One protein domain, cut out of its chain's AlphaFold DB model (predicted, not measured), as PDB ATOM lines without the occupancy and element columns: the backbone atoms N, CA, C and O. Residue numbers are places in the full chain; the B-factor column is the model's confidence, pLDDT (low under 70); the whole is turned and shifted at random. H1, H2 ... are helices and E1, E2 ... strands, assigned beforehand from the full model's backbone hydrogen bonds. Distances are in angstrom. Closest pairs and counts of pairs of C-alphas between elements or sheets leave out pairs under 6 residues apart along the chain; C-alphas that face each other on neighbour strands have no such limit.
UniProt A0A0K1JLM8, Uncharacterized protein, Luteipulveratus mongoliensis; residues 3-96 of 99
ATOM      1  N   ARG A   3     -22.345  -0.585  23.568       92.19
ATOM      2  CA  ARG A   3     -23.716  -0.997  23.862       92.19
ATOM      3  C   ARG A   3     -23.766  -1.773  25.166       92.19
ATOM      4  O   ARG A   3     -23.194  -2.854  25.254       92.19
ATOM      5  N   LEU A   4     -24.425  -1.202  26.169       95.56
ATOM      6  CA  LEU A   4     -24.565  -1.811  27.491       95.56
ATOM      7  C   LEU A   4     -25.783  -2.729  27.563       95.56
ATOM      8  O   LEU A   4     -25.751  -3.741  28.257       95.56
ATOM      9  N   TYR A   5     -26.849  -2.389  26.839       97.25
ATOM     10  CA  TYR A   5     -28.068  -3.181  26.813       97.25
ATOM     11  C   TYR A   5     -28.746  -3.104  25.453       97.25
ATOM     12  O   TYR A   5     -28.820  -2.040  24.839       97.25
ATOM     13  N   TYR A   6     -29.271  -4.240  25.001       97.19
ATOM     14  CA  TYR A   6     -30.187  -4.294  23.873       97.19
ATOM     15  C   TYR A   6     -31.135  -5.476  24.009       97.19
ATOM     16  O   TYR A   6     -30.707  -6.622  24.164       97.19
ATOM     17  N   ARG A   7     -32.434  -5.204  23.909       97.50
ATOM     18  CA  ARG A   7     -33.469  -6.233  23.875       97.50
ATOM     19  C   ARG A   7     -34.543  -5.840  22.879       97.50
ATOM     20  O   ARG A   7     -35.100  -4.756  22.962       97.50
ATOM     21  N   ARG A   8     -34.875  -6.770  21.985       96.25
ATOM     22  CA  ARG A   8     -35.999  -6.663  21.054       96.25
ATOM     23  C   ARG A   8     -36.927  -7.856  21.230       96.25
ATOM     24  O   ARG A   8     -36.470  -9.003  21.210       96.25
ATOM     25  N   ARG A   9     -38.222  -7.599  21.402       95.31
ATOM     26  CA  ARG A   9     -39.255  -8.633  21.542       95.31
ATOM     27  C   ARG A   9     -40.526  -8.233  20.807       95.31
ATOM     28  O   ARG A   9     -40.937  -7.081  20.878       95.31
ATOM     29  N   PHE A  10     -41.141  -9.195  20.126       92.50
ATOM     30  CA  PHE A  10     -42.539  -9.082  19.721       92.50
ATOM     31  C   PHE A  10     -43.415  -9.314  20.948       92.50
ATOM     32  O   PHE A  10     -43.102 -10.187  21.758       92.50
ATOM     33  N   LEU A  11     -44.459  -8.503  21.092       90.81
ATOM     34  CA  LEU A  11     -45.355  -8.557  22.250       90.81
ATOM     35  C   LEU A  11     -46.543  -9.489  22.005       90.81
ATOM     36  O   LEU A  11     -47.032 -10.131  22.928       90.81
ATOM     37  N   ASN A  12     -46.966  -9.615  20.749       89.94
ATOM     38  CA  ASN A  12     -48.072 -10.488  20.388       89.94
ATOM     39  C   ASN A  12     -47.674 -11.965  20.475       89.94
ATOM     40  O   ASN A  12     -46.584 -12.367  20.053       89.94
ATOM     41  N   ARG A  13     -48.598 -12.791  20.979       86.38
ATOM     42  CA  ARG A  13     -48.487 -14.252  20.907       86.38
ATOM     43  C   ARG A  13     -48.519 -14.705  19.445       86.38
ATOM     44  O   ARG A  13     -49.049 -14.023  18.563       86.38
ATOM     45  N   ARG A  14     -47.966 -15.891  19.180       82.75
ATOM     46  CA  ARG A  14     -48.045 -16.520  17.855       82.75
ATOM     47  C   ARG A  14     -49.517 -16.655  17.439       82.75
ATOM     48  O   ARG A  14     -50.313 -17.165  18.214       82.75
ATOM     49  N   GLY A  15     -49.847 -16.231  16.218       80.31
ATOM     50  CA  GLY A  15     -51.212 -16.288  15.675       80.31
ATOM     51  C   GLY A  15     -51.988 -14.966  15.721       80.31
ATOM     52  O   GLY A  15     -53.055 -14.889  15.126       80.31
ATOM     53  N   HIS A  16     -51.443 -13.920  16.349       79.88
ATOM     54  CA  HIS A  16     -52.022 -12.570  16.353       79.88
ATOM     55  C   HIS A  16     -51.270 -11.638  15.382       79.88
ATOM     56  O   HIS A  16     -50.132 -11.931  15.006       79.88
ATOM     57  N   HIS A  17     -51.898 -10.528  14.956       77.25
ATOM     58  CA  HIS A  17     -51.341  -9.589  13.967       77.25
ATOM     59  C   HIS A  17     -49.880  -9.214  14.268       77.25
ATOM     60  O   HIS A  17     -49.525  -8.897  15.401       77.25
ATOM     61  N   ALA A  18     -49.010  -9.239  13.259       65.75
ATOM     62  CA  ALA A  18     -47.613  -8.858  13.429       65.75
ATOM     63  C   ALA A  18     -47.502  -7.326  13.451       65.75
ATOM     64  O   ALA A  18     -47.706  -6.679  12.428       65.75
ATOM     65  N   GLY A  19     -47.186  -6.737  14.605       81.94
ATOM     66  CA  GLY A  19     -47.029  -5.282  14.695       81.94
ATOM     67  C   GLY A  19     -46.654  -4.757  16.074       81.94
ATOM     68  O   GLY A  19     -45.978  -3.734  16.159       81.94
ATOM     69  N   ALA A  20     -47.012  -5.471  17.145       92.69
ATOM     70  CA  ALA A  20     -46.653  -5.052  18.491       92.69
ATOM     71  C   ALA A  20     -45.247  -5.523  18.890       92.69
ATOM     72  O   ALA A  20     -44.925  -6.716  18.806       92.69
ATOM     73  N   TYR A  21     -44.405  -4.596  19.340       93.94
ATOM     74  CA  TYR A  21     -43.035  -4.889  19.753       93.94
ATOM     75  C   TYR A  21     -42.524  -3.921  20.822       93.94
ATOM     76  O   TYR A  21     -43.008  -2.800  20.956       93.94
ATOM     77  N   ALA A  22     -41.485  -4.357  21.532       96.50
ATOM     78  CA  ALA A  22     -40.655  -3.524  22.387       96.50
ATOM     79  C   ALA A  22     -39.185  -3.630  21.959       96.50
ATOM     80  O   ALA A  22     -38.667  -4.739  21.761       96.50
ATOM     81  N   ILE A  23     -38.513  -2.487  21.826       97.44
ATOM     82  CA  ILE A  23     -37.062  -2.385  21.633       97.44
ATOM     83  C   ILE A  23     -36.516  -1.471  22.721       97.44
ATOM     84  O   ILE A  23     -36.921  -0.320  22.813       97.44
ATOM     85  N   ALA A  24     -35.592  -1.984  23.522       97.75
ATOM     86  CA  ALA A  24     -34.897  -1.231  24.556       97.75
ATOM     87  C   ALA A  24     -33.397  -1.241  24.264       97.75
ATOM     88  O   ALA A  24     -32.830  -2.310  24.007       97.75
ATOM     89  N   GLN A  25     -32.763  -0.075  24.324       97.94
ATOM     90  CA  GLN A  25     -31.344   0.111  24.036       97.94
ATOM     91  C   GLN A  25     -30.716   1.071  25.045       97.94
ATOM     92  O   GLN A  25     -31.328   2.063  25.420       97.94
ATOM     93  N   VAL A  26     -29.489   0.770  25.474       97.88
ATOM     94  CA  VAL A  26     -28.663   1.669  26.293       97.88
ATOM     95  C   VAL A  26     -27.240   1.643  25.752       97.88
ATOM     96  O   VAL A  26     -26.588   0.592  25.753       97.88
ATOM     97  N   ASP A  27     -26.748   2.797  25.321       96.94
ATOM     98  CA  ASP A  27     -25.402   2.989  24.801       96.94
ATOM     99  C   ASP A  27     -24.629   3.998  25.664       96.94
ATOM    100  O   ASP A  27     -25.121   5.067  26.016       96.94
ATOM    101  N   LEU A  28     -23.376   3.668  25.982       95.25
ATOM    102  CA  LEU A  28     -22.435   4.587  26.617       95.25
ATOM    103  C   LEU A  28     -21.515   5.183  25.549       95.25
ATOM    104  O   LEU A  28     -20.754   4.474  24.870       95.25
ATOM    105  N   LYS A  29     -21.544   6.504  25.419       92.12
ATOM    106  CA  LYS A  29     -20.601   7.271  24.607       92.12
ATOM    107  C   LYS A  29     -19.584   7.903  25.544       92.12
ATOM    108  O   LYS A  29     -19.912   8.769  26.336       92.12
ATOM    109  N   ARG A  30     -18.345   7.413  25.489       88.81
ATOM    110  CA  ARG A  30     -17.222   8.012  26.212       88.81
ATOM    111  C   ARG A  30     -16.607   9.105  25.356       88.81
ATOM    112  O   ARG A  30     -16.420   8.858  24.162       88.81
ATOM    113  N   ALA A  31     -16.239  10.206  26.002       83.31
ATOM    114  CA  ALA A  31     -15.403  11.246  25.421       83.31
ATOM    115  C   ALA A  31     -14.194  10.597  24.735       83.31
ATOM    116  O   ALA A  31     -13.463   9.810  25.355       83.31
ATOM    117  N   ARG A  32     -13.998  10.865  23.445       74.75
ATOM    118  CA  ARG A  32     -12.750  10.508  22.768       74.75
ATOM    119  C   ARG A  32     -11.857  11.729  22.864       74.75
ATOM    120  O   ARG A  32     -12.243  12.781  22.385       74.75
ATOM    121  N   GLY A  33     -10.664  11.584  23.442       64.50
ATOM    122  CA  GLY A  33      -9.736  12.692  23.728       64.50
ATOM    123  C   GLY A  33      -9.234  13.518  22.528       64.50
ATOM    124  O   GLY A  33      -8.250  14.229  22.675       64.50
ATOM    125  N   ALA A  34      -9.861  13.402  21.355       65.50
ATOM    126  CA  ALA A  34      -9.684  14.289  20.214       65.50
ATOM    127  C   ALA A  34     -10.590  15.534  20.281       65.50
ATOM    128  O   ALA A  34     -10.247  16.536  19.662       65.50
ATOM    129  N   ASP A  35     -11.701  15.485  21.025       74.62
ATOM    130  CA  ASP A  35     -12.598  16.623  21.228       74.62
ATOM    131  C   ASP A  35     -12.723  16.919  22.736       74.62
ATOM    132  O   ASP A  35     -13.304  16.112  23.470       74.62
ATOM    133  N   PRO A  36     -12.129  18.019  23.234       67.50
ATOM    134  CA  PRO A  36     -12.214  18.391  24.643       67.50
ATOM    135  C   PRO A  36     -13.633  18.789  25.080       67.50
ATOM    136  O   PRO A  36     -13.896  18.779  26.282       67.50
ATOM    137  N   ASP A  37     -14.536  19.077  24.137       78.25
ATOM    138  CA  ASP A  37     -15.912  19.490  24.409       78.25
ATOM    139  C   ASP A  37     -16.924  18.332  24.304       78.25
ATOM    140  O   ASP A  37     -18.110  18.541  24.556       78.25
ATOM    141  N   GLU A  38     -16.505  17.099  23.974       81.56
ATOM    142  CA  GLU A  38     -17.408  15.936  23.908       81.56
ATOM    143  C   GLU A  38     -17.568  15.285  25.300       81.56
ATOM    144  O   GLU A  38     -16.673  14.554  25.744       81.56
ATOM    145  N   PRO A  39     -18.698  15.471  26.018       84.69
ATOM    146  CA  PRO A  39     -18.885  14.843  27.318       84.69
ATOM    147  C   PRO A  39     -19.113  13.335  27.180       84.69
ATOM    148  O   PRO A  39     -19.645  12.823  26.191       84.69
ATOM    149  N   THR A  40     -18.765  12.596  28.236       90.44
ATOM    150  CA  THR A  40     -19.264  11.224  28.374       90.44
ATOM    151  C   THR A  40     -20.765  11.271  28.628       90.44
ATOM    152  O   THR A  40     -21.196  11.910  29.582       90.44
ATOM    153  N   ARG A  41     -21.543  10.553  27.820       93.44
ATOM    154  CA  ARG A  41     -23.004  10.532  27.897       93.44
ATOM    155  C   ARG A  41     -23.592   9.137  27.751       93.44
ATOM    156  O   ARG A  41     -22.968   8.229  27.188       93.44
ATOM    157  N   VAL A  42     -24.802   8.982  28.259       96.00
ATOM    158  CA  VAL A  42     -25.638   7.795  28.129       96.00
ATOM    159  C   VAL A  42     -26.807   8.145  27.224       96.00
ATOM    160  O   VAL A  42     -27.586   9.040  27.542       96.00
ATOM    161  N   ASP A  43     -26.931   7.404  26.128       95.19
ATOM    162  CA  ASP A  43     -28.080   7.480  25.233       95.19
ATOM    163  C   ASP A  43     -28.912   6.212  25.454       95.19
ATOM    164  O   ASP A  43     -28.386   5.095  25.368       95.19
ATOM    165  N   ALA A  44     -30.187   6.368  25.796       97.25
ATOM    166  CA  ALA A  44     -31.060   5.246  26.099       97.25
ATOM    167  C   ALA A  44     -32.456   5.471  25.526       97.25
ATOM    168  O   ALA A  44     -33.105   6.463  25.840       97.25
ATOM    169  N   ASP A  45     -32.924   4.500  24.746       96.94
ATOM    170  CA  ASP A  45     -34.185   4.573  24.016       96.94
ATOM    171  C   ASP A  45     -35.060   3.360  24.331       96.94
ATOM    172  O   ASP A  45     -34.598   2.209  24.353       96.94
ATOM    173  N   LEU A  46     -36.351   3.618  24.536       97.31
ATOM    174  CA  LEU A  46     -37.391   2.600  24.608       97.31
ATOM    175  C   LEU A  46     -38.446   2.871  23.534       97.31
ATOM    176  O   LEU A  46     -39.200   3.838  23.621       97.31
ATOM    177  N   HIS A  47     -38.528   1.980  22.549       96.81
ATOM    178  CA  HIS A  47     -39.562   1.992  21.521       96.81
ATOM    179  C   HIS A  47     -40.624   0.946  21.844       96.81
ATOM    180  O   HIS A  47     -40.301  -0.235  22.010       96.81
ATOM    181  N   LEU A  48     -41.885   1.368  21.881       95.88
ATOM    182  CA  LEU A  48     -43.049   0.505  22.065       95.88
ATOM    183  C   LEU A  48     -44.012   0.713  20.897       95.88
ATOM    184  O   LEU A  48     -44.304   1.852  20.533       95.88
ATOM    185  N   ALA A  49     -44.511  -0.377  20.325       94.19
ATOM    186  CA  ALA A  49     -45.521  -0.351  19.273       94.19
ATOM    187  C   ALA A  49     -46.637  -1.364  19.554       94.19
ATOM    188  O   ALA A  49     -46.364  -2.425  20.117       94.19
ATOM    189  N   ASP A  50     -47.863  -1.056  19.120       87.94
ATOM    190  CA  ASP A  50     -49.094  -1.833  19.367       87.94
ATOM    191  C   ASP A  50     -49.875  -2.171  18.074       87.94
ATOM    192  O   ASP A  50     -51.099  -2.268  18.068       87.94
ATOM    193  N   CYS A  51     -49.159  -2.368  16.960       83.56
ATOM    194  CA  CYS A  51     -49.676  -2.547  15.588       83.56
ATOM    195  C   CYS A  51     -50.177  -1.274  14.890       83.56
ATOM    196  O   CYS A  51     -50.082  -1.209  13.665       83.56
ATOM    197  N   HIS A  52     -50.669  -0.272  15.619       85.06
ATOM    198  CA  HIS A  52     -51.216   0.951  15.014       85.06
ATOM    199  C   HIS A  52     -50.405   2.195  15.342       85.06
ATOM    200  O   HIS A  52     -50.339   3.125  14.537       85.06
ATOM    201  N   ARG A  53     -49.804   2.233  16.529       90.75
ATOM    202  CA  ARG A  53     -49.070   3.380  17.040       90.75
ATOM    203  C   ARG A  53     -47.693   2.951  17.501       90.75
ATOM    204  O   ARG A  53     -47.423   1.781  17.768       90.75
ATOM    205  N   MET A  54     -46.814   3.940  17.574       94.00
ATOM    206  CA  MET A  54     -45.482   3.799  18.127       94.00
ATOM    207  C   MET A  54     -45.202   4.984  19.035       94.00
ATOM    208  O   MET A  54     -45.494   6.126  18.678       94.00
ATOM    209  N   VAL A  55     -44.601   4.705  20.184       96.62
ATOM    210  CA  VAL A  55     -44.030   5.712  21.072       96.62
ATOM    211  C   VAL A  55     -42.550   5.414  21.269       96.62
ATOM    212  O   VAL A  55     -42.139   4.255  21.346       96.62
ATOM    213  N   THR A  56     -41.752   6.475  21.326       96.38
ATOM    214  CA  THR A  56     -40.333   6.415  21.677       96.38
ATOM    215  C   THR A  56     -40.118   7.261  22.918       96.38
ATOM    216  O   THR A  56     -40.568   8.405  22.967       96.38
ATOM    217  N   LEU A  57     -39.458   6.687  23.916       96.69
ATOM    218  CA  LEU A  57     -39.072   7.367  25.143       96.69
ATOM    219  C   LEU A  57     -37.550   7.454  25.196       96.69
ATOM    220  O   LEU A  57     -36.878   6.424  25.156       96.69
ATOM    221  N   ASP A  58     -37.053   8.681  25.302       95.75
ATOM    222  CA  ASP A  58     -35.632   9.012  25.370       95.75
ATOM    223  C   ASP A  58     -35.231   9.299  26.831       95.75
ATOM    224  O   ASP A  58     -35.874  10.084  27.546       95.75
ATOM    225  N   PHE A  59     -34.168   8.628  27.275       95.81
ATOM    226  CA  PHE A  59     -33.548   8.749  28.593       95.81
ATOM    227  C   PHE A  59     -32.080   9.187  28.486       95.81
ATOM    228  O   PHE A  59     -31.186   8.565  29.061       95.81
ATOM    229  N   TYR A  60     -31.843  10.270  27.753       94.38
ATOM    230  CA  TYR A  60     -30.549  10.922  27.607       94.38
ATOM    231  C   TYR A  60     -29.981  11.472  28.924       94.38
ATOM    232  O   TYR A  60     -30.701  12.072  29.734       94.38
ATOM    233  N   ALA A  61     -28.667  11.314  29.112       96.31
ATOM    234  CA  ALA A  61     -27.923  11.920  30.211       96.31
ATOM    235  C   ALA A  61     -26.453  12.199  29.853       96.31
ATOM    236  O   ALA A  61     -25.695  11.270  29.576       96.31
ATOM    237  N   ASP A  62     -26.021  13.455  29.945       94.50
ATOM    238  CA  ASP A  62     -24.634  13.914  29.748       94.50
ATOM    239  C   ASP A  62     -24.044  14.647  30.964       94.50
ATOM    240  O   ASP A  62     -22.852  14.955  30.994       94.50
ATOM    241  N   ASP A  63     -24.844  14.851  32.009       94.38
ATOM    242  CA  ASP A  63     -24.427  15.408  33.292       94.38
ATOM    243  C   ASP A  63     -25.126  14.703  34.477       94.38
ATOM    244  O   ASP A  63     -25.870  13.729  34.326       94.38
ATOM    245  N   ARG A  64     -24.868  15.167  35.707       95.69
ATOM    246  CA  ARG A  64     -25.432  14.542  36.918       95.69
ATOM    247  C   ARG A  64     -26.936  14.772  37.068       95.69
ATOM    248  O   ARG A  64     -27.624  13.907  37.615       95.69
ATOM    249  N   ASP A  65     -27.435  15.928  36.644       96.88
ATOM    250  CA  ASP A  65     -28.832  16.307  36.838       96.88
ATOM    251  C   ASP A  65     -29.731  15.621  35.809       96.88
ATOM    252  O   ASP A  65     -30.743  15.017  36.180       96.88
ATOM    253  N   SER A  66     -29.316  15.612  34.543       96.69
ATOM    254  CA  SER A  66     -29.918  14.821  33.470       96.69
ATOM    255  C   SER A  66     -29.894  13.327  33.806       96.69
ATOM    256  O   SER A  66     -30.937  12.683  33.707       96.69
ATOM    257  N   ALA A  67     -28.790  12.788  34.346       97.19
ATOM    258  CA  ALA A  67     -28.736  11.398  34.814       97.19
ATOM    259  C   ALA A  67     -29.746  11.111  35.935       97.19
ATOM    260  O   ALA A  67     -30.461  10.105  35.886       97.19
ATOM    261  N   ARG A  68     -29.848  11.988  36.945       97.94
ATOM    262  CA  ARG A  68     -30.827  11.840  38.037       97.94
ATOM    263  C   ARG A  68     -32.257  11.847  37.494       97.94
ATOM    264  O   ARG A  68     -33.063  11.008  37.897       97.94
ATOM    265  N   ASN A  69     -32.555  12.759  36.573       97.44
ATOM    266  CA  ASN A  69     -33.863  12.879  35.939       97.44
ATOM    267  C   ASN A  69     -34.196  11.660  35.063       97.44
ATOM    268  O   ASN A  69     -35.271  11.083  35.201       97.44
ATOM    269  N   ALA A  70     -33.270  11.220  34.207       97.62
ATOM    270  CA  ALA A  70     -33.438  10.047  33.352       97.62
ATOM    271  C   ALA A  70     -33.702   8.780  34.183       97.62
ATOM    272  O   ALA A  70     -34.655   8.044  33.916       97.62
ATOM    273  N   LEU A  71     -32.933   8.568  35.258       98.19
ATOM    274  CA  LEU A  71     -33.151   7.458  36.188       98.19
ATOM    275  C   LEU A  71     -34.499   7.554  36.908       98.19
ATOM    276  O   LEU A  71     -35.159   6.531  37.088       98.19
ATOM    277  N   HIS A  72     -34.910   8.752  37.327       98.00
ATOM    278  CA  HIS A  72     -36.220   8.960  37.940       98.00
ATOM    279  C   HIS A  72     -37.354   8.597  36.969       98.00
ATOM    280  O   HIS A  72     -38.195   7.771  37.319       98.00
ATOM    281  N   LYS A  73     -37.322   9.111  35.729       97.44
ATOM    282  CA  LYS A  73     -38.304   8.783  34.682       97.44
ATOM    283  C   LYS A  73     -38.371   7.280  34.412       97.44
ATOM    284  O   LYS A  73     -39.460   6.720  34.359       97.44
ATOM    285  N   ALA A  74     -37.222   6.617  34.270       97.31
ATOM    286  CA  ALA A  74     -37.170   5.182  33.991       97.31
ATOM    287  C   ALA A  74     -37.757   4.347  35.144       97.31
ATOM    288  O   ALA A  74     -38.478   3.376  34.913       97.31
ATOM    289  N   ARG A  75     -37.475   4.736  36.396       98.19
ATOM    290  CA  ARG A  75     -38.024   4.074  37.590       98.19
ATOM    291  C   ARG A  75     -39.532   4.271  37.706       98.19
ATOM    292  O   ARG A  75     -40.224   3.289  37.950       98.19
ATOM    293  N   LEU A  76     -40.013   5.495  37.491       98.06
ATOM    294  CA  LEU A  76     -41.437   5.817  37.538       98.06
ATOM    295  C   LEU A  76     -42.209   5.109  36.417       98.06
ATOM    296  O   LEU A  76     -43.266   4.547  36.664       98.06
ATOM    297  N   LEU A  77     -41.659   5.055  35.201       96.75
ATOM    298  CA  LEU A  77     -42.275   4.305  34.105       96.75
ATOM    299  C   LEU A  77     -42.408   2.817  34.444       96.75
ATOM    300  O   LEU A  77     -43.453   2.230  34.194       96.75
ATOM    301  N   ARG A  78     -41.365   2.207  35.021       97.44
ATOM    302  CA  ARG A  78     -41.423   0.809  35.466       97.44
ATOM    303  C   ARG A  78     -42.530   0.596  36.499       97.44
ATOM    304  O   ARG A  78     -43.248  -0.387  36.402       97.44
ATOM    305  N   GLU A  79     -42.648   1.492  37.474       98.50
ATOM    306  CA  GLU A  79     -43.702   1.437  38.491       98.50
ATOM    307  C   GLU A  79     -45.097   1.521  37.862       98.50
ATOM    308  O   GLU A  79     -45.928   0.656  38.120       98.50
ATOM    309  N   ILE A  80     -45.318   2.491  36.968       98.25
ATOM    310  CA  ILE A  80     -46.590   2.664  36.252       98.25
ATOM    311  C   ILE A  80     -46.933   1.428  35.417       98.25
ATOM    312  O   ILE A  80     -48.070   0.972  35.447       98.25
ATOM    313  N   VAL A  81     -45.970   0.881  34.666       96.94
ATOM    314  CA  VAL A  81     -46.204  -0.303  33.824       96.94
ATOM    315  C   VAL A  81     -46.538  -1.524  34.675       96.94
ATOM    316  O   VAL A  81     -47.454  -2.252  34.317       96.94
ATOM    317  N   ASN A  82     -45.837  -1.737  35.789       98.12
ATOM    318  CA  ASN A  82     -46.144  -2.846  36.690       98.12
ATOM    319  C   ASN A  82     -47.552  -2.696  37.280       98.12
ATOM    320  O   ASN A  82     -48.356  -3.603  37.127       98.12
ATOM    321  N   GLY A  83     -47.884  -1.528  37.839       98.50
ATOM    322  CA  GLY A  83     -49.219  -1.294  38.395       98.50
ATOM    323  C   GLY A  83     -50.335  -1.372  37.346       98.50
ATOM    324  O   GLY A  83     -51.431  -1.827  37.648       98.50
ATOM    325  N   PHE A  84     -50.062  -0.979  36.096       98.12
ATOM    326  CA  PHE A  84     -50.991  -1.183  34.984       98.12
ATOM    327  C   PHE A  84     -51.220  -2.669  34.686       98.12
ATOM    328  O   PHE A  84     -52.353  -3.051  34.417       98.12
ATOM    329  N   VAL A  85     -50.166  -3.495  34.709       97.94
ATOM    330  CA  VAL A  85     -50.290  -4.945  34.497       97.94
ATOM    331  C   VAL A  85     -51.103  -5.574  35.621       97.94
ATOM    332  O   VAL A  85     -52.073  -6.253  35.310       97.94
ATOM    333  N   ASP A  86     -50.775  -5.274  36.880       98.44
ATOM    334  CA  ASP A  86     -51.490  -5.805  38.047       98.44
ATOM    335  C   ASP A  86     -52.995  -5.474  37.958       98.44
ATOM    336  O   ASP A  86     -53.845  -6.360  38.006       98.44
ATOM    337  N   ALA A  87     -53.340  -4.206  37.699       98.56
ATOM    338  CA  ALA A  87     -54.735  -3.781  37.553       98.56
ATOM    339  C   ALA A  87     -55.436  -4.384  36.318       98.56
ATOM    340  O   ALA A  87     -56.652  -4.579  36.319       98.56
ATOM    341  N   PHE A  88     -54.698  -4.652  35.236       97.69
ATOM    342  CA  PHE A  88     -55.262  -5.289  34.046       97.69
ATOM    343  C   PHE A  88     -55.542  -6.776  34.278       97.69
ATOM    344  O   PHE A  88     -56.549  -7.277  33.781       97.69
ATOM    345  N   GLU A  89     -54.689  -7.467  35.035       97.81
ATOM    346  CA  GLU A  89     -54.919  -8.850  35.461       97.81
ATOM    347  C   GLU A  89     -56.174  -8.943  36.338       97.81
ATOM    348  O   GLU A  89     -57.072  -9.716  36.006       97.81
ATOM    349  N   GLU A  90     -56.308  -8.077  37.349       97.75
ATOM    350  CA  GLU A  90     -57.519  -7.993  38.185       97.75
ATOM    351  C   GLU A  90     -58.784  -7.763  37.339       97.75
ATOM    352  O   GLU A  90     -59.779  -8.473  37.483       97.75
ATOM    353  N   ALA A  91     -58.746  -6.822  36.390       98.19
ATOM    354  CA  ALA A  91     -59.891  -6.536  35.527       98.19
ATOM    355  C   ALA A  91     -60.265  -7.710  34.598       98.19
ATOM    356  O   ALA A  91     -61.440  -7.905  34.287       98.19
ATOM    357  N   VAL A  92     -59.280  -8.481  34.127       98.00
ATOM    358  CA  VAL A  92     -59.504  -9.690  33.315       98.00
ATOM    359  C   VAL A  92     -60.160 -10.791  34.149       98.00
ATOM    360  O   VAL A  92     -61.058 -11.465  33.643       98.00
ATOM    361  N   GLU A  93     -59.748 -10.954  35.407       97.19
ATOM    362  CA  GLU A  93     -60.369 -11.889  36.351       97.19
ATOM    363  C   GLU A  93     -61.812 -11.480  36.683       97.19
ATOM    364  O   GLU A  93     -62.722 -12.300  36.570       97.19
ATOM    365  N   GLU A  94     -62.060 -10.206  37.006       96.50
ATOM    366  CA  GLU A  94     -63.413  -9.691  37.280       96.50
ATOM    367  C   GLU A  94     -64.366  -9.846  36.086       96.50
ATOM    368  O   GLU A  94     -65.572 -10.034  36.260       96.50
ATOM    369  N   ALA A  95     -63.831  -9.777  34.865       96.88
ATOM    370  CA  ALA A  95     -64.587  -9.955  33.632       96.88
ATOM    371  C   ALA A  95     -64.795 -11.428  33.227       96.88
ATOM    372  O   ALA A  95     -65.407 -11.668  32.184       96.88
ATOM    373  N   ASP A  96     -64.293 -12.397  34.005       94.44
ATOM    374  CA  ASP A  96     -64.308 -13.836  33.693       94.44
ATOM    375  C   ASP A  96     -63.636 -14.163  32.340       94.44
ATOM    376  O   ASP A  96     -64.081 -15.002  31.556       94.44
TER     377      ASP A  96
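This is residues 3 to 96 of the 99 residues of an uncharacterized protein of Luteipulveratus mongoliensis (UniProt A0A0K1JLM8). Four strands form a narrow antiparallel sheet, and one long helix, H1, runs along the strands over one face, covering E3 and E4; the other face is bare. Residues 78 to 96, of which 78 to 94 belong to H1, stick out free. The printed part has 94 residues, with four named strands and one named helix in the order E1 E2 E3 E4 H1, of mixed class and in two layers, the helix on one face of the sheet. The whole is loose, with a radius of gyration of the C-alphas of 17.6 A, and spans 62 by 27 by 20 A.

E1, residues 3 to 10, E2, residues 20 to 29, E3, residues 41 to 50, and E4, residues 54 to 58, form a meander, each strand the antiparallel neighbour of the one before. E1 and E2 form a hairpin at 176 degrees, with N 7 and O 24 within hydrogen-bond range at 2.9 A. E2 and E3 form a hairpin at 176 degrees, with N 27 and O 43 at 2.8 A. E3 and E4 form a hairpin at 164 degrees, with N 48 and O 55 at 2.9 A. The edge strands E1 and E4 are apart. H1, residues 64 to 94, is on the sheet at a height over the sheet of 12.3 A, taken from a local plane through 6 C-alphas, only just enough. It is near E3, with 8 pairs of C-alphas within 10 A, and near E4, with 6. It runs along the strands, at 12 degrees to E4 on the local plane. In H1 every O i to N i+4 pair is within hydrogen-bond range.

E1 is 20.9 A long from first to last C-alpha and begins at C-alpha 3 (-23.716, -0.997, 23.862). E2 is 29.5 A, E3 30.1 A and E4 13.3 A. H1 is 45.1 A and ends at C-alpha 94 (-63.413, -9.691, 37.280).

The C-alphas of Ala 34 and Asp 96, the two farthest apart, are 62.9 A from each other. The printed part has no cut. The link E2 to E3 is long, with 11 residues. The pLDDT is under 70 at residues 18, 33 to 34 and 36.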